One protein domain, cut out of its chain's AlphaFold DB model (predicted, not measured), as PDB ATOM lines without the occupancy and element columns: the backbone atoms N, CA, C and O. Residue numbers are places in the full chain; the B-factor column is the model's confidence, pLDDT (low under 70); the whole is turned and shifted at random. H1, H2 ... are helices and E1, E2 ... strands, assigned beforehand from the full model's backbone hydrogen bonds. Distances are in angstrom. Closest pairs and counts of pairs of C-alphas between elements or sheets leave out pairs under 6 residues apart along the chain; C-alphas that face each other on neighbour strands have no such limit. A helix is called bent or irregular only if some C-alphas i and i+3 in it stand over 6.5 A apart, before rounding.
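This is residues 84 to 216 of the 323 residues of an uncharacterized protein of Deltaproteobacteria bacterium (UniProt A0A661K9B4). One strongly twisted sheet of seven strands folds back on itself into a small, nearly closed barrel, with E2 coming round to E4 and E3 running on beside E4 at the other edge. The hairpin of E6 and E7 packs on the outside beside E1, and H2 sticks out with residues 210 to 216. The printed part has 133 residues, with elements in the order E1 E2 E3 E4 E5 H1 E6 E7 E8 E9 H2; the class is mostly strand. The large sheet, E2 E1 E8 E9 E5 E4 E3, is mixed. The whole is compact, with a radius of gyration of the C-alphas of 15.0 A and spans of 49 by 41 by 29 A.

Look across the sheet from edge strand E2, residues 97 to 104, to E1, 84 to 91, E8, 182 to 191, E9, 194 to 203, E5, 141 to 150, E4, 120 to 132, and edge strand E3, 109 to 114. It is a folded sheet, bent back into two leaves: E2 E1 E8 E9 face E4 E3, with E5 as the hinge. E4 bends by 103 degrees at residue 128; its closest C-alpha to E2 is at Phe 126, 4.7 A from that of Val 104. The hairpin E1 and E2 has N 90 and O 98 at 2.7 A. E1 and E8 are parallel, with N 91 and O 183 at 2.8 A. The hairpin E8 and E9 has N 189 and O 196 at 2.8 A. E9 and E5 are parallel, with N 199 and O 147 at 2.7 A. E3 E4 E5 form a meander, each strand the antiparallel neighbour of the one before; see N 122 and O 148, 2.8 A, and N 110 and O 123, 2.8 A. The hairpin E6, residues 164 to 168, and E7, 171 to 175, has N 166 and O 173 at 3.0 A. It makes a sandwich, two sheets face to face, with the large sheet; the closest C-alphas of E1 and E6 are those of Pro 86 and Phe 166, 5.1 A. H1, residues 154 to 157, only grazes the large sheet. H2, residues 205 to 216, touches H1 with residues 205 to 207 alone, Tyr 206 and Ala 157 being closest at 5.1 A. Every O i to N i+4 pair in H2 is within hydrogen-bond range; H1 is too short for one.

Find C-alpha 84 at (120.973, 134.867, 112.153), where E1 begins. E4 covers 25.1 A, E5 23.1 A, E8 24.5 A and E9 27.0 A. H2 runs 15.6 A to C-alpha 216 at (117.452, 136.460, 83.169).

The two C-alphas farthest apart, Pro 138 and Arg 216, are 49.0 A apart. The printed part has no cut, and no link is long. Look for pLDDT under 70 at residues 161 to 164, 170 to 171, 176, 202 and 211 to 216.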
ATOM      1  N   PRO A  84     119.536 134.993 112.319       88.00
ATOM      2  CA  PRO A  84     120.973 134.867 112.153       88.00
ATOM      3  C   PRO A  84     121.427 135.302 110.757       88.00
ATOM      4  O   PRO A  84     120.878 134.864 109.740       88.00
ATOM      5  N   PHE A  85     122.510 136.075 110.729       89.25
ATOM      6  CA  PHE A  85     123.309 136.323 109.535       89.25
ATOM      7  C   PHE A  85     124.681 135.658 109.720       89.25
ATOM      8  O   PHE A  85     125.608 136.284 110.255       89.25
ATOM      9  N   PRO A  86     124.794 134.358 109.383       84.06
ATOM     10  CA  PRO A  86     126.024 133.603 109.559       84.06
ATOM     11  C   PRO A  86     127.130 134.213 108.711       84.06
ATOM     12  O   PRO A  86     126.906 134.609 107.567       84.06
ATOM     13  N   GLN A  87     128.333 134.273 109.272       83.56
ATOM     14  CA  GLN A  87     129.529 134.726 108.571       83.56
ATOM     15  C   GLN A  87     129.336 136.020 107.755       83.56
ATOM     16  O   GLN A  87     129.905 136.175 106.669       83.56
ATOM     17  N   SER A  88     128.563 136.964 108.295       86.69
ATOM     18  CA  SER A  88     128.353 138.284 107.713       86.69
ATOM     19  C   SER A  88     129.702 138.934 107.428       86.69
ATOM     20  O   SER A  88     130.525 139.073 108.336       86.69
ATOM     21  N   LYS A  89     129.934 139.350 106.182       88.25
ATOM     22  CA  LYS A  89     131.212 139.934 105.747       88.25
ATOM     23  C   LYS A  89     131.171 141.447 105.882       88.25
ATOM     24  O   LYS A  89     130.502 142.113 105.103       88.25
ATOM     25  N   TRP A  90     131.901 141.981 106.846       89.94
ATOM     26  CA  TRP A  90     131.999 143.407 107.132       89.94
ATOM     27  C   TRP A  90     133.247 143.982 106.489       89.94
ATOM     28  O   TRP A  90     134.360 143.586 106.833       89.94
ATOM     29  N   LYS A  91     133.053 144.899 105.550       86.44
ATOM     30  CA  LYS A  91     134.114 145.633 104.861       86.44
ATOM     31  C   LYS A  91     134.225 147.013 105.493       86.44
ATOM     32  O   LYS A  91     133.251 147.765 105.465       86.44
ATOM     33  N   PHE A  92     135.380 147.306 106.070       85.00
ATOM     34  CA  PHE A  92     135.647 148.552 106.778       85.00
ATOM     35  C   PHE A  92     136.336 149.581 105.867       85.00
ATOM     36  O   PHE A  92     136.926 149.195 104.850       85.00
ATOM     37  N   PRO A  93     136.268 150.886 106.204       79.62
ATOM     38  CA  PRO A  93     136.884 151.951 105.407       79.62
ATOM     39  C   PRO A  93     138.400 151.804 105.225       79.62
ATOM     40  O   PRO A  93     138.937 152.224 104.206       79.62
ATOM     41  N   ASP A  94     139.078 151.151 106.171       76.19
ATOM     42  CA  ASP A  94     140.515 150.853 106.129       76.19
ATOM     43  C   ASP A  94     140.884 149.721 105.142       76.19
ATOM     44  O   ASP A  94     142.034 149.288 105.058       76.19
ATOM     45  N   GLY A  95     139.901 149.200 104.403       74.50
ATOM     46  CA  GLY A  95     140.069 148.106 103.451       74.50
ATOM     47  C   GLY A  95     140.109 146.722 104.098       74.50
ATOM     48  O   GLY A  95     140.250 145.720 103.384       74.50
ATOM     49  N   THR A  96     139.963 146.615 105.423       78.75
ATOM     50  CA  THR A  96     139.900 145.315 106.088       78.75
ATOM     51  C   THR A  96     138.528 144.670 105.919       78.75
ATOM     52  O   THR A  96     137.488 145.320 105.809       78.75
ATOM     53  N   CYS A  97     138.527 143.338 105.890       82.00
ATOM     54  CA  CYS A  97     137.309 142.543 105.905       82.00
ATOM     55  C   CYS A  97     137.290 141.683 107.167       82.00
ATOM     56  O   CYS A  97     138.239 140.938 107.435       82.00
ATOM     57  N   ARG A  98     136.198 141.754 107.925       84.69
ATOM     58  CA  ARG A  98     135.916 140.866 109.057       84.69
ATOM     59  C   ARG A  98     134.678 140.048 108.792       84.69
ATOM     60  O   ARG A  98     133.841 140.404 107.973       84.69
ATOM     61  N   THR A  99     134.579 138.954 109.521       84.88
ATOM     62  CA  THR A  99     133.443 138.055 109.456       84.88
ATOM     63  C   THR A  99     132.849 137.966 110.846       84.88
ATOM     64  O   THR A  99     133.591 137.686 111.785       84.88
ATOM     65  N   PHE A 100     131.547 138.189 110.976       85.38
ATOM     66  CA  PHE A 100     130.828 138.065 112.242       85.38
ATOM     67  C   PHE A 100     129.608 137.163 112.067       85.38
ATOM     68  O   PHE A 100     128.913 137.253 111.060       85.38
ATOM     69  N   ASP A 101     129.326 136.321 113.059       86.25
ATOM     70  CA  ASP A 101     128.042 135.624 113.145       86.25
ATOM     71  C   ASP A 101     127.043 136.560 113.827       86.25
ATOM     72  O   ASP A 101     126.994 136.642 115.060       86.25
ATOM     73  N   LEU A 102     126.295 137.320 113.022       88.62
ATOM     74  CA  LEU A 102     125.343 138.290 113.555       88.62
ATOM     75  C   LEU A 102     124.059 137.604 113.998       88.62
ATOM     76  O   LEU A 102     123.530 136.736 113.302       88.62
ATOM     77  N   LYS A 103     123.525 138.049 115.132       89.44
ATOM     78  CA  LYS A 103     122.232 137.608 115.657       89.44
ATOM     79  C   LYS A 103     121.402 138.838 115.951       89.44
ATOM     80  O   LYS A 103     121.758 139.621 116.828       89.44
ATOM     81  N   VAL A 104     120.307 139.000 115.225       91.00
ATOM     82  CA  VAL A 104     119.359 140.095 115.440       91.00
ATOM     83  C   VAL A 104     118.137 139.513 116.152       91.00
ATOM     84  O   VAL A 104     117.500 138.612 115.599       91.00
ATOM     85  N   PRO A 105     117.830 139.933 117.392       90.31
ATOM     86  CA  PRO A 105     116.576 139.568 118.034       90.31
ATOM     87  C   PRO A 105     115.350 139.983 117.196       90.31
ATOM     88  O   PRO A 105     115.428 140.887 116.366       90.31
ATOM     89  N   PRO A 106     114.193 139.333 117.372       86.75
ATOM     90  CA  PRO A 106     112.965 139.764 116.717       86.75
ATOM     91  C   PRO A 106     112.611 141.176 117.188       86.75
ATOM     92  O   PRO A 106     112.806 141.497 118.359       86.75
ATOM     93  N   ASP A 107     112.105 142.006 116.278       88.38
ATOM     94  CA  ASP A 107     111.643 143.370 116.562       88.38
ATOM     95  C   ASP A 107     112.716 144.311 117.145       88.38
ATOM     96  O   ASP A 107     112.408 145.402 117.624       88.38
ATOM     97  N   SER A 108     113.998 143.937 117.070       92.12
ATOM     98  CA  SER A 108     115.119 144.750 117.547       92.12
ATOM     99  C   SER A 108     115.682 145.664 116.457       92.12
ATOM    100  O   SER A 108     116.887 145.915 116.394       92.12
ATOM    101  N   TRP A 109     114.815 146.164 115.578       93.75
ATOM    102  CA  TRP A 109     115.171 147.164 114.580       93.75
ATOM    103  C   TRP A 109     114.116 148.263 114.488       93.75
ATOM    104  O   TRP A 109     112.913 148.023 114.536       93.75
ATOM    105  N   GLU A 110     114.583 149.491 114.310       95.25
ATOM    106  CA  GLU A 110     113.753 150.685 114.209       95.25
ATOM    107  C   GLU A 110     113.970 151.330 112.843       95.25
ATOM    108  O   GLU A 110     115.105 151.588 112.444       95.25
ATOM    109  N   ARG A 111     112.892 151.595 112.103       95.31
ATOM    110  CA  ARG A 111     112.979 152.334 110.838       95.31
ATOM    111  C   ARG A 111     113.213 153.811 111.140       95.31
ATOM    112  O   ARG A 111     112.405 154.422 111.829       95.31
ATOM    113  N   LEU A 112     114.280 154.379 110.589       93.00
ATOM    114  CA  LEU A 112     114.676 155.764 110.852       93.00
ATOM    115  C   LEU A 112     114.246 156.721 109.744       93.00
ATOM    116  O   LEU A 112     113.690 157.780 110.020       93.00
ATOM    117  N   ALA A 113     114.542 156.374 108.490       91.88
ATOM    118  CA  ALA A 113     114.348 157.276 107.362       91.88
ATOM    119  C   ALA A 113     114.230 156.522 106.036       91.88
ATOM    120  O   ALA A 113     114.771 155.427 105.877       91.88
ATOM    121  N   ASP A 114     113.578 157.169 105.074       91.69
ATOM    122  CA  ASP A 114     113.507 156.731 103.685       91.69
ATOM    123  C   ASP A 114     114.377 157.637 102.819       91.69
ATOM    124  O   ASP A 114     114.326 158.865 102.931       91.69
ATOM    125  N   PHE A 115     115.172 157.032 101.944       84.50
ATOM    126  CA  PHE A 115     115.996 157.761 100.995       84.50
ATOM    127  C   PHE A 115     115.247 157.980  99.671       84.50
ATOM    128  O   PHE A 115     114.436 157.143  99.266       84.50
ATOM    129  N   PRO A 116     115.551 159.067  98.934       77.12
ATOM    130  CA  PRO A 116     114.928 159.350  97.638       77.12
ATOM    131  C   PRO A 116     115.153 158.268  96.571       77.12
ATOM    132  O   PRO A 116     114.376 158.170  95.625       77.12
ATOM    133  N   ASP A 117     116.213 157.466  96.703       79.44
ATOM    134  CA  ASP A 117     116.556 156.365  95.797       79.44
ATOM    135  C   ASP A 117     115.829 155.048  96.137       79.44
ATOM    136  O   ASP A 117     116.083 154.023  95.503       79.44
ATOM    137  N   GLY A 118     114.917 155.069  97.115       81.88
ATOM    138  CA  GLY A 118     114.132 153.914  97.551       81.88
ATOM    139  C   GLY A 118     114.797 153.064  98.635       81.88
ATOM    140  O   GLY A 118     114.178 152.109  99.110       81.88
ATOM    141  N   LYS A 119     116.022 153.409  99.060       88.31
ATOM    142  CA  LYS A 119     116.670 152.769 100.211       88.31
ATOM    143  C   LYS A 119     115.997 153.171 101.517       88.31
ATOM    144  O   LYS A 119     115.374 154.226 101.614       88.31
ATOM    145  N   VAL A 120     116.174 152.356 102.550       92.19
ATOM    146  CA  VAL A 120     115.591 152.597 103.877       92.19
ATOM    147  C   VAL A 120     116.664 152.441 104.951       92.19
ATOM    148  O   VAL A 120     117.386 151.444 104.966       92.19
ATOM    149  N   ALA A 121     116.773 153.429 105.840       93.19
ATOM    150  CA  ALA A 121     117.640 153.386 107.012       93.19
ATOM    151  C   ALA A 121     116.931 152.721 108.194       93.19
ATOM    152  O   ALA A 121     115.803 153.080 108.548       93.19
ATOM    153  N   TYR A 122     117.646 151.827 108.860       95.75
ATOM    154  CA  TYR A 122     117.241 151.164 110.086       95.75
ATOM    155  C   TYR A 122     118.312 151.334 111.156       95.75
ATOM    156  O   TYR A 122     119.504 151.325 110.863       95.75
ATOM    157  N   LYS A 123     117.889 151.434 112.409       95.50
ATOM    158  CA  LYS A 123     118.727 151.164 113.572       95.50
ATOM    159  C   LYS A 123     118.544 149.696 113.931       95.50
ATOM    160  O   LYS A 123     117.406 149.290 114.129       95.50
ATOM    161  N   VAL A 124     119.609 148.909 113.990       95.56
ATOM    162  CA  VAL A 124     119.535 147.455 114.194       95.56
ATOM    163  C   VAL A 124     120.349 147.081 115.419       95.56
ATOM    164  O   VAL A 124     121.544 147.354 115.468       95.56
ATOM    165  N   TYR A 125     119.699 146.453 116.392       93.50
ATOM    166  CA  TYR A 125     120.321 145.967 117.618       93.50
ATOM    167  C   TYR A 125     120.642 144.479 117.501       93.50
ATOM    168  O   TYR A 125     119.854 143.699 116.956       93.50
ATOM    169  N   PHE A 126     121.790 144.090 118.039       90.44
ATOM    170  CA  PHE A 126     122.299 142.731 118.033       90.44
ATOM    171  C   PHE A 126     122.139 142.067 119.402       90.44
ATOM    172  O   PHE A 126     122.050 142.723 120.435       90.44
ATOM    173  N   ALA A 127     122.109 140.736 119.411       86.38
ATOM    174  CA  ALA A 127     122.061 139.951 120.643       86.38
ATOM    175  C   ALA A 127     123.421 139.889 121.358       86.38
ATOM    176  O   ALA A 127     123.465 139.683 122.568       86.38
ATOM    177  N   ASP A 128     124.514 140.041 120.606       84.44
ATOM    178  CA  ASP A 128     125.883 140.040 121.111       84.44
ATOM    179  C   ASP A 128     126.564 141.379 120.802       84.44
ATOM    180  O   ASP A 128     126.260 142.026 119.799       84.44
ATOM    181  N   ALA A 129     127.544 141.748 121.627       83.44
ATOM    182  CA  ALA A 129     128.466 142.830 121.315       83.44
ATOM    183  C   ALA A 129     129.610 142.318 120.425       83.44
ATOM    184  O   ALA A 129     130.214 141.272 120.693       83.44
ATOM    185  N   TYR A 130     129.942 143.080 119.390       84.88
ATOM    186  CA  TYR A 130     131.041 142.813 118.470       84.88
ATOM    187  C   TYR A 130     132.170 143.803 118.697       84.88
ATOM    188  O   TYR A 130     131.949 144.942 119.094       84.88
ATOM    189  N   THR A 131     133.395 143.356 118.438       84.69
ATOM    190  CA  THR A 131     134.591 144.168 118.652       84.69
ATOM    191  C   THR A 131     135.348 144.368 117.353       84.69
ATOM    192  O   THR A 131     135.659 143.392 116.660       84.69
ATOM    193  N   TYR A 132     135.714 145.610 117.061       85.69
ATOM    194  CA  TYR A 132     136.543 145.979 115.925       85.69
ATOM    195  C   TYR A 132     137.668 146.915 116.372       85.69
ATOM    196  O   TYR A 132     137.419 147.893 117.058       85.69
ATOM    197  N   GLN A 133     138.911 146.619 115.994       82.50
ATOM    198  CA  GLN A 133     140.041 147.508 116.259       82.50
ATOM    199  C   GLN A 133     140.353 148.301 114.998       82.50
ATOM    200  O   GLN A 133     140.962 147.759 114.074       82.50
ATOM    201  N   ASP A 134     139.956 149.568 114.992       78.81
ATOM    202  CA  ASP A 134     140.414 150.542 114.008       78.81
ATOM    203  C   ASP A 134     141.940 150.737 114.169       78.81
ATOM    204  O   ASP A 134     142.392 150.926 115.308       78.81
ATOM    205  N   PRO A 135     142.752 150.632 113.095       75.75
ATOM    206  CA  PRO A 135     144.203 150.813 113.166       75.75
ATOM    207  C   PRO A 135     144.635 152.159 113.755       75.75
ATOM    208  O   PRO A 135     145.688 152.229 114.393       75.75
ATOM    209  N   ASP A 136     143.819 153.197 113.565       77.44
ATOM    210  CA  ASP A 136     144.136 154.561 113.984       77.44
ATOM    211  C   ASP A 136     143.738 154.842 115.441       77.44
ATOM    212  O   ASP A 136     144.110 155.875 116.008       77.44
ATOM    213  N   LEU A 137     143.010 153.920 116.083       72.88
ATOM    214  CA  LEU A 137     142.570 154.064 117.467       72.88
ATOM    215  C   LEU A 137     143.389 153.217 118.452       72.88
ATOM    216  O   LEU A 137     143.808 152.104 118.143       72.88
ATOM    217  N   PRO A 138     143.581 153.706 119.692       74.19
ATOM    218  CA  PRO A 138     144.331 152.983 120.720       74.19
ATOM    219  C   PRO A 138     143.555 151.817 121.357       74.19
ATOM    220  O   PRO A 138     144.170 150.958 121.991       74.19
ATOM    221  N   TYR A 139     142.226 151.798 121.229       77.38
ATOM    222  CA  TYR A 139     141.336 150.809 121.844       77.38
ATOM    223  C   TYR A 139     140.310 150.301 120.828       77.38
ATOM    224  O   TYR A 139     140.018 151.031 119.877       77.38
ATOM    225  N   PRO A 140     139.781 149.076 121.001       81.31
ATOM    226  CA  PRO A 140     138.805 148.526 120.079       81.31
ATOM    227  C   PRO A 140     137.436 149.156 120.318       81.31
ATOM    228  O   PRO A 140     137.014 149.335 121.461       81.31
ATOM    229  N   ASP A 141     136.724 149.414 119.231       80.31
ATOM    230  CA  ASP A 141     135.309 149.735 119.249       80.31
ATOM    231  C   ASP A 141     134.516 148.483 119.617       80.31
ATOM    232  O   ASP A 141     134.718 147.407 119.044       80.31
ATOM    233  N   VAL A 142     133.613 148.628 120.581       85.56
ATOM    234  CA  VAL A 142     132.672 147.587 120.991       85.56
ATOM    235  C   VAL A 142     131.279 148.089 120.657       85.56
ATOM    236  O   VAL A 142     130.890 149.151 121.130       85.56
ATOM    237  N   PHE A 143     130.545 147.349 119.831       85.00
ATOM    238  CA  PHE A 143     129.217 147.752 119.384       85.00
ATOM    239  C   PHE A 143     128.243 146.576 119.413       85.00
ATOM    240  O   PHE A 143     128.545 145.470 118.966       85.00
ATOM    241  N   ASP A 144     127.045 146.833 119.916       87.25
ATOM    242  CA  ASP A 144     125.892 145.928 119.935       87.25
ATOM    243  C   ASP A 144     124.754 146.443 119.033       87.25
ATOM    244  O   ASP A 144     123.659 145.887 119.001       87.25
ATOM    245  N   MET A 145     125.017 147.504 118.269       93.38
ATOM    246  CA  MET A 145     124.059 148.158 117.387       93.38
ATOM    247  C   MET A 145     124.766 148.703 116.144       93.38
ATOM    248  O   MET A 145     125.939 149.071 116.191       93.38
ATOM    249  N   ALA A 146     124.053 148.756 115.021       94.88
ATOM    250  CA  ALA A 146     124.513 149.395 113.792       94.88
ATOM    251  C   ALA A 146     123.363 150.098 113.060       94.88
ATOM    252  O   ALA A 146     122.201 149.696 113.151       94.88
ATOM    253  N   TYR A 147     123.693 151.118 112.270       94.81
ATOM    254  CA  TYR A 147     122.743 151.737 111.347       94.81
ATOM    255  C   TYR A 147     122.831 151.041 109.997       94.81
ATOM    256  O   TYR A 147     123.879 151.058 109.364       94.81
ATOM    257  N   TRP A 148     121.755 150.413 109.540       95.19
ATOM    258  CA  TRP A 148     121.719 149.686 108.274       95.19
ATOM    259  C   TRP A 148     120.917 150.441 107.230       95.19
ATOM    260  O   TRP A 148     119.745 150.745 107.424       95.19
ATOM    261  N   ILE A 149     121.536 150.685 106.085       91.62
ATOM    262  CA  ILE A 149     120.894 151.206 104.888       91.62
ATOM    263  C   ILE A 149     120.620 150.012 103.977       91.62
ATOM    264  O   ILE A 149     121.549 149.392 103.450       91.62
ATOM    265  N   LEU A 150     119.342 149.681 103.818       92.44
ATOM    266  CA  LEU A 150     118.869 148.555 103.018       92.44
ATOM    267  C   LEU A 150     118.358 149.027 101.649       92.44
ATOM    268  O   LEU A 150     117.826 150.135 101.552       92.44
ATOM    269  N   PRO A 151     118.457 148.197 100.593       87.69
ATOM    270  CA  PRO A 151     117.966 148.539  99.253       87.69
ATOM    271  C   PRO A 151     116.437 148.634  99.164       87.69
ATOM    272  O   PRO A 151     115.907 149.191  98.208       87.69
ATOM    273  N   CYS A 152     115.726 148.063 100.133       89.00
ATOM    274  CA  CYS A 152     114.276 148.080 100.250       89.00
ATOM    275  C   CYS A 152     113.885 147.824 101.723       89.00
ATOM    276  O   CYS A 152     114.772 147.587 102.552       89.00
ATOM    277  N   PRO A 153     112.590 147.883 102.092       92.00
ATOM    278  CA  PRO A 153     112.165 147.613 103.462       92.00
ATOM    279  C   PRO A 153     112.614 146.234 103.969       92.00
ATOM    280  O   PRO A 153     112.639 145.273 103.201       92.00
ATOM    281  N   TRP A 154     112.905 146.141 105.270       90.50
ATOM    282  CA  TRP A 154     113.440 144.957 105.962       90.50
ATOM    283  C   TRP A 154     112.801 143.628 105.527       90.50
ATOM    284  O   TRP A 154     113.504 142.711 105.107       90.50
ATOM    285  N   ASP A 155     111.468 143.557 105.536       87.88
ATOM    286  CA  ASP A 155     110.706 142.336 105.222       87.88
ATOM    287  C   ASP A 155     110.883 141.843 103.777       87.88
ATOM    288  O   ASP A 155     110.560 140.700 103.461       87.88
ATOM    289  N   LYS A 156     111.368 142.714 102.886       86.94
ATOM    290  CA  LYS A 156     111.635 142.411 101.475       86.94
ATOM    291  C   LYS A 156     113.120 142.254 101.171       86.94
ATOM    292  O   LYS A 156     113.449 141.595 100.187       86.94
ATOM    293  N   ALA A 157     113.994 142.869 101.966       85.44
ATOM    294  CA  ALA A 157     115.437 142.856 101.737       85.44
ATOM    295  C   ALA A 157     116.018 141.442 101.869       85.44
ATOM    296  O   ALA A 157     116.917 141.059 101.115       85.44
ATOM    297  N   PHE A 158     115.454 140.669 102.797       87.06
ATOM    298  CA  PHE A 158     116.002 139.402 103.241       87.06
ATOM    299  C   PHE A 158     115.120 138.220 102.823       87.06
ATOM    300  O   PHE A 158     113.960 138.117 103.225       87.06
ATOM    301  N   GLN A 159     115.674 137.296 102.033       71.88
ATOM    302  CA  GLN A 159     115.075 135.979 101.818       71.88
ATOM    303  C   GLN A 159     115.845 134.974 102.640       71.88
ATOM    304  O   GLN A 159     116.906 134.494 102.246       71.88
ATOM    305  N   ARG A 160     115.256 134.639 103.786       71.94
ATOM    306  CA  ARG A 160     115.781 133.634 104.699       71.94
ATOM    307  C   ARG A 160     115.935 132.320 103.932       71.94
ATOM    308  O   ARG A 160     114.949 131.644 103.637       71.94
ATOM    309  N   ARG A 161     117.171 131.988 103.566       65.00
ATOM    310  CA  ARG A 161     117.517 130.735 102.904       65.00
ATOM    311  C   ARG A 161     117.271 129.590 103.870       65.00
ATOM    312  O   ARG A 161     117.418 129.733 105.086       65.00
ATOM    313  N   SER A 162     116.927 128.439 103.306       56.41
ATOM    314  CA  SER A 162     116.936 127.191 104.047       56.41
ATOM    315  C   SER A 162     118.380 126.821 104.367       56.41
ATOM    316  O   SER A 162     119.162 126.640 103.433       56.41
ATOM    317  N   PHE A 163     118.676 126.629 105.654       64.38
ATOM    318  CA  PHE A 163     119.936 126.096 106.187       64.38
ATOM    319  C   PHE A 163     121.152 127.039 106.195       64.38
ATOM    320  O   PHE A 163     121.699 127.394 105.155       64.38
ATOM    321  N   GLY A 164     121.666 127.307 107.398       66.88
ATOM    322  CA  GLY A 164     123.013 127.836 107.624       66.88
ATOM    323  C   GLY A 164     123.511 127.525 109.029       66.88
ATOM    324  O   GLY A 164     122.722 127.308 109.950       66.88
ATOM    325  N   GLU A 165     124.829 127.460 109.178       73.19
ATOM    326  CA  GLU A 165     125.502 127.159 110.442       73.19
ATOM    327  C   GLU A 165     126.090 128.434 111.033       73.19
ATOM    328  O   GLU A 165     126.762 129.191 110.336       73.19
ATOM    329  N   PHE A 166     125.848 128.667 112.323       77.31
ATOM    330  CA  PHE A 166     126.397 129.823 113.027       77.31
ATOM    331  C   PHE A 166     126.804 129.471 114.457       77.31
ATOM    332  O   PHE A 166     126.322 128.493 115.041       77.31
ATOM    333  N   PHE A 167     127.713 130.263 115.025       75.62
ATOM    334  CA  PHE A 167     128.210 130.045 116.377       75.62
ATOM    335  C   PHE A 167     127.294 130.684 117.435       75.62
ATOM    336  O   PHE A 167     127.067 131.898 117.458       75.62
ATOM    337  N   HIS A 168     126.790 129.877 118.370       79.06
ATOM    338  CA  HIS A 168     125.898 130.324 119.438       79.06
ATOM    339  C   HIS A 168     126.267 129.670 120.775       79.06
ATOM    340  O   HIS A 168     126.344 128.449 120.874       79.06
ATOM    341  N   LYS A 169     126.519 130.487 121.810       72.31
ATOM    342  CA  LYS A 169     126.842 130.044 123.183       72.31
ATOM    343  C   LYS A 169     127.893 128.921 123.261       72.31
ATOM    344  O   LYS A 169     127.790 128.007 124.071       72.31
ATOM    345  N   GLY A 170     128.927 128.994 122.420       66.25
ATOM    346  CA  GLY A 170     130.034 128.034 122.441       66.25
ATOM    347  C   GLY A 170     129.852 126.796 121.559       66.25
ATOM    348  O   GLY A 170     130.758 125.965 121.528       66.25
ATOM    349  N   VAL A 171     128.733 126.668 120.838       67.56
ATOM    350  CA  VAL A 171     128.450 125.538 119.940       67.56
ATOM    351  C   VAL A 171     128.013 126.011 118.554       67.56
ATOM    352  O   VAL A 171     127.446 127.093 118.398       67.56
ATOM    353  N   PHE A 172     128.260 125.191 117.535       75.06
ATOM    354  CA  PHE A 172     127.694 125.410 116.205       75.06
ATOM    355  C   PHE A 172     126.251 124.912 116.159       75.06
ATOM    356  O   PHE A 172     125.960 123.767 116.521       75.06
ATOM    357  N   VAL A 173     125.353 125.780 115.702       74.06
ATOM    358  CA  VAL A 173     123.931 125.483 115.554       74.06
ATOM    359  C   VAL A 173     123.533 125.655 114.095       74.06
ATOM    360  O   VAL A 173     123.878 126.646 113.454       74.06
ATOM    361  N   GLN A 174     122.770 124.691 113.584       77.00
ATOM    362  CA  GLN A 174     122.102 124.794 112.289       77.00
ATOM    363  C   GLN A 174     120.778 125.543 112.446       77.00
ATOM    364  O   GLN A 174     119.902 125.107 113.200       77.00
ATOM    365  N   HIS A 175     120.621 126.645 111.715       76.50
ATOM    366  CA  HIS A 175     119.387 127.417 111.667       76.50
ATOM    367  C   HIS A 175     118.604 127.129 110.379       76.50
ATOM    368  O   HIS A 175     119.191 127.135 109.294       76.50
ATOM    369  N   PRO A 176     117.278 126.910 110.455       68.00
ATOM    370  CA  PRO A 176     116.468 126.639 109.270       68.00
ATOM    371  C   PRO A 176     116.252 127.875 108.387       68.00
ATOM    372  O   PRO A 176     115.876 127.711 107.233       68.00
ATOM    373  N   ALA A 177     116.466 129.083 108.914       77.00
ATOM    374  CA  ALA A 177     116.156 130.344 108.245       77.00
ATOM    375  C   ALA A 177     117.263 131.382 108.488       77.00
ATOM    376  O   ALA A 177     117.269 132.040 109.525       77.00
ATOM    377  N   CYS A 178     118.216 131.513 107.574       81.00
ATOM    378  CA  CYS A 178     119.353 132.429 107.721       81.00
ATOM    379  C   CYS A 178     119.651 133.156 106.413       81.00
ATOM    380  O   CYS A 178     119.141 132.780 105.357       81.00
ATOM    381  N   GLU A 179     120.504 134.174 106.465       82.94
ATOM    382  CA  GLU A 179     120.915 134.880 105.258       82.94
ATOM    383  C   GLU A 179     122.372 135.317 105.289       82.94
ATOM    384  O   GLU A 179     122.839 135.902 106.262       82.94
ATOM    385  N   ASP A 180     123.072 135.057 104.188       81.62
ATOM    386  CA  ASP A 180     124.419 135.567 103.979       81.62
ATOM    387  C   ASP A 180     124.329 137.028 103.543       81.62
ATOM    388  O   ASP A 180     123.657 137.339 102.554       81.62
ATOM    389  N   ILE A 181     125.038 137.911 104.244       86.81
ATOM    390  CA  ILE A 181     125.096 139.331 103.899       86.81
ATOM    391  C   ILE A 181     126.538 139.828 103.790       86.81
ATOM    392  O   ILE A 181     127.438 139.379 104.511       86.81
ATOM    393  N   SER A 182     126.740 140.812 102.912       84.75
ATOM    394  CA  SER A 182     127.907 141.696 102.973       84.75
ATOM    395  C   SER A 182     127.489 143.076 103.463       84.75
ATOM    396  O   SER A 182     126.597 143.717 102.899       84.75
ATOM    397  N   VAL A 183     128.200 143.544 104.479       90.56
ATOM    398  CA  VAL A 183     128.011 144.821 105.159       90.56
ATOM    399  C   VAL A 183     129.173 145.732 104.779       90.56
ATOM    400  O   VAL A 183     130.334 145.383 104.989       90.56
ATOM    401  N   TYR A 184     128.878 146.895 104.211       89.38
ATOM    402  CA  TYR A 184     129.882 147.902 103.871       89.38
ATOM    403  C   TYR A 184     129.783 149.024 104.898       89.38
ATOM    404  O   TYR A 184     128.798 149.759 104.900       89.38
ATOM    405  N   VAL A 185     130.766 149.140 105.786       89.19
ATOM    406  CA  VAL A 185     130.816 150.225 106.772       89.19
ATOM    407  C   VAL A 185     131.259 151.488 106.044       89.19
ATOM    408  O   VAL A 185     132.363 151.547 105.508       89.19
ATOM    409  N   LEU A 186     130.359 152.464 105.973       86.31
ATOM    410  CA  LEU A 186     130.582 153.741 105.304       86.31
ATOM    411  C   LEU A 186     131.191 154.767 106.256       86.31
ATOM    412  O   LEU A 186     132.059 155.531 105.851       86.31
ATOM    413  N   ASP A 187     130.705 154.786 107.494       87.31
ATOM    414  CA  ASP A 187     131.088 155.765 108.506       87.31
ATOM    415  C   ASP A 187     130.792 155.228 109.917       87.31
ATOM    416  O   ASP A 187     130.242 154.132 110.071       87.31
ATOM    417  N   TRP A 188     131.133 156.005 110.940       88.44
ATOM    418  CA  TRP A 188     130.876 155.720 112.346       88.44
ATOM    419  C   TRP A 188     130.155 156.887 113.014       88.44
ATOM    420  O   TRP A 188     130.658 158.006 113.068       88.44
ATOM    421  N   GLU A 189     129.004 156.603 113.607       87.75
ATOM    422  CA  GLU A 189     128.253 157.558 114.413       87.75
ATOM    423  C   GLU A 189     128.696 157.456 115.874       87.75
ATOM    424  O   GLU A 189     128.696 156.366 116.447       87.75
ATOM    425  N   THR A 190     129.039 158.579 116.507       88.44
ATOM    426  CA  THR A 190     129.424 158.592 117.930       88.44
ATOM    427  C   THR A 190     128.261 159.061 118.799       88.44
ATOM    428  O   THR A 190     127.797 160.191 118.652       88.44
ATOM    429  N   LYS A 191     127.810 158.228 119.742       82.19
ATOM    430  CA  LYS A 191     126.778 158.580 120.729       82.19
ATOM    431  C   LYS A 191     127.247 158.217 122.125       82.19
ATOM    432  O   LYS A 191     127.691 157.106 122.355       82.19
ATOM    433  N   GLU A 192     127.173 159.181 123.042       84.06
ATOM    434  CA  GLU A 192     127.550 158.997 124.456       84.06
ATOM    435  C   GLU A 192     128.979 158.446 124.670       84.06
ATOM    436  O   GLU A 192     129.292 157.883 125.711       84.06
ATOM    437  N   GLY A 193     129.877 158.667 123.701       77.38
ATOM    438  CA  GLY A 193     131.256 158.166 123.732       77.38
ATOM    439  C   GLY A 193     131.449 156.783 123.101       77.38
ATOM    440  O   GLY A 193     132.591 156.354 122.959       77.38
ATOM    441  N   GLU A 194     130.375 156.125 122.667       80.06
ATOM    442  CA  GLU A 194     130.405 154.855 121.936       80.06
ATOM    443  C   GLU A 194     130.289 155.096 120.425       80.06
ATOM    444  O   GLU A 194     129.562 155.991 119.976       80.06
ATOM    445  N   ARG A 195     131.024 154.312 119.626       86.31
ATOM    446  CA  ARG A 195     131.027 154.397 118.158       86.31
ATOM    447  C   ARG A 195     130.194 153.266 117.566       86.31
ATOM    448  O   ARG A 195     130.484 152.093 117.780       86.31
ATOM    449  N   PHE A 196     129.205 153.627 116.757       91.06
ATOM    450  CA  PHE A 196     128.311 152.693 116.083       91.06
ATOM    451  C   PHE A 196     128.495 152.773 114.568       91.06
ATOM    452  O   PHE A 196     128.456 153.870 114.004       91.06
ATOM    453  N   PRO A 197     128.669 151.641 113.874       93.19
ATOM    454  CA  PRO A 197     128.924 151.658 112.446       93.19
ATOM    455  C   PRO A 197     127.656 152.018 111.660       93.19
ATOM    456  O   PRO A 197     126.555 151.526 111.934       93.19
ATOM    457  N   VAL A 198     127.827 152.864 110.646       91.69
ATOM    458  CA  VAL A 198     126.834 153.158 109.612       91.69
ATOM    459  C   VAL A 198     127.159 152.309 108.396       91.69
ATOM    460  O   VAL A 198     128.238 152.397 107.812       91.69
ATOM    461  N   CYS A 199     126.220 151.458 108.014       93.25
ATOM    462  CA  CYS A 199     126.441 150.361 107.096       93.25
ATOM    463  C   CYS A 199     125.502 150.425 105.897       93.25
ATOM    464  O   CYS A 199     124.297 150.613 106.045       93.25
ATOM    465  N   LEU A 200     126.033 150.155 104.711       89.75
ATOM    466  CA  LEU A 200     125.258 149.851 103.516       89.75
ATOM    467  C   LEU A 200     125.227 148.338 103.297       89.75
ATOM    468  O   LEU A 200     126.274 147.695 103.211       89.75
ATOM    469  N   ILE A 201     124.028 147.774 103.162       87.88
ATOM    470  CA  ILE A 201     123.844 146.365 102.810       87.88
ATOM    471  C   ILE A 201     123.629 146.276 101.303       87.88
ATOM    472  O   ILE A 201     122.586 146.683 100.796       87.88
ATOM    473  N   ASN A 202     124.626 145.759 100.582       69.81
ATOM    474  CA  ASN A 202     124.583 145.692  99.116       69.81
ATOM    475  C   ASN A 202     124.458 144.258  98.575       69.81
ATOM    476  O   ASN A 202     123.931 144.062  97.487       69.81
ATOM    477  N   ASP A 203     124.878 143.256  99.351       73.31
ATOM    478  CA  ASP A 203     124.783 141.845  98.967       73.31
ATOM    479  C   ASP A 203     123.763 141.148  99.876       73.31
ATOM    480  O   ASP A 203     124.131 140.506 100.855       73.31
ATOM    481  N   CYS A 204     122.477 141.334  99.578       76.25
ATOM    482  CA  CYS A 204     121.360 140.602 100.184       76.25
ATOM    483  C   CYS A 204     120.582 139.847  99.100       76.25
ATOM    484  O   CYS A 204     120.768 140.080  97.898       76.25
ATOM    485  N   SER A 205     119.690 138.947  99.499       77.12
ATOM    486  CA  SER A 205     118.921 138.121  98.567       77.12
ATOM    487  C   SER A 205     118.090 138.959  97.603       77.12
ATOM    488  O   SER A 205     118.016 138.614  96.425       77.12
ATOM    489  N   TYR A 206     117.539 140.089  98.056       79.62
ATOM    490  CA  TYR A 206     116.859 141.038  97.177       79.62
ATOM    491  C   TYR A 206     117.784 141.589  96.082       79.62
ATOM    492  O   TYR A 206     117.454 141.520  94.898       79.62
ATOM    493  N   ALA A 207     118.966 142.088  96.455       73.75
ATOM    494  CA  ALA A 207     119.936 142.622  95.498       73.75
ATOM    495  C   ALA A 207     120.398 141.546  94.502       73.75
ATOM    496  O   ALA A 207     120.521 141.806  93.302       73.75
ATOM    497  N   TYR A 208     120.576 140.310  94.975       71.06
ATOM    498  CA  TYR A 208     120.887 139.167  94.121       71.06
ATOM    499  C   TYR A 208     119.754 138.859  93.135       71.06
ATOM    500  O   TYR A 208     120.017 138.645  91.952       71.06
ATOM    501  N   GLN A 209     118.495 138.879  93.584       72.38
ATOM    502  CA  GLN A 209     117.344 138.665  92.709       72.38
ATOM    503  C   GLN A 209     117.201 139.756  91.653       72.38
ATOM    504  O   GLN A 209     117.081 139.418  90.480       72.38
ATOM    505  N   GLN A 210     117.307 141.034  92.024       72.50
ATOM    506  CA  GLN A 210     117.281 142.133  91.051       72.50
ATOM    507  C   GLN A 210     118.410 142.020  90.022       72.50
ATOM    508  O   GLN A 210     118.210 142.238  88.823       72.50
ATOM    509  N   THR A 211     119.602 141.636  90.483       68.88
ATOM    510  CA  THR A 211     120.743 141.385  89.602       68.88
ATOM    511  C   THR A 211     120.415 140.248  88.634       68.88
ATOM    512  O   THR A 211     120.541 140.417  87.424       68.88
ATOM    513  N   LEU A 212     119.919 139.111  89.128       66.94
ATOM    514  CA  LEU A 212     119.520 137.986  88.281       66.94
ATOM    515  C   LEU A 212     118.394 138.336  87.310       66.94
ATOM    516  O   LEU A 212     118.453 137.891  86.174       66.94
ATOM    517  N   GLU A 213     117.388 139.105  87.716       65.62
ATOM    518  CA  GLU A 213     116.303 139.569  86.839       65.62
ATOM    519  C   GLU A 213     116.836 140.423  85.691       65.62
ATOM    520  O   GLU A 213     116.439 140.223  84.544       65.62
ATOM    521  N   THR A 214     117.821 141.279  85.975       60.69
ATOM    522  CA  THR A 214     118.532 142.066  84.955       60.69
ATOM    523  C   THR A 214     119.249 141.171  83.933       60.69
ATOM    524  O   THR A 214     119.390 141.553  82.772       60.69
ATOM    525  N   PHE A 215     119.673 139.965  84.328       56.81
ATOM    526  CA  PHE A 215     120.379 139.012  83.461       56.81
ATOM    527  C   PHE A 215     119.510 137.854  82.929       56.81
ATOM    528  O   PHE A 215     119.959 137.121  82.048       56.81
ATOM    529  N   ARG A 216     118.287 137.651  83.441       48.72
ATOM    530  CA  ARG A 216     117.452 136.460  83.169       48.72
ATOM    531  C   ARG A 216     116.685 136.505  81.855       48.72
ATOM    532  O   ARG A 216     116.252 135.453  81.392       48.72
TER     533      ARG A 216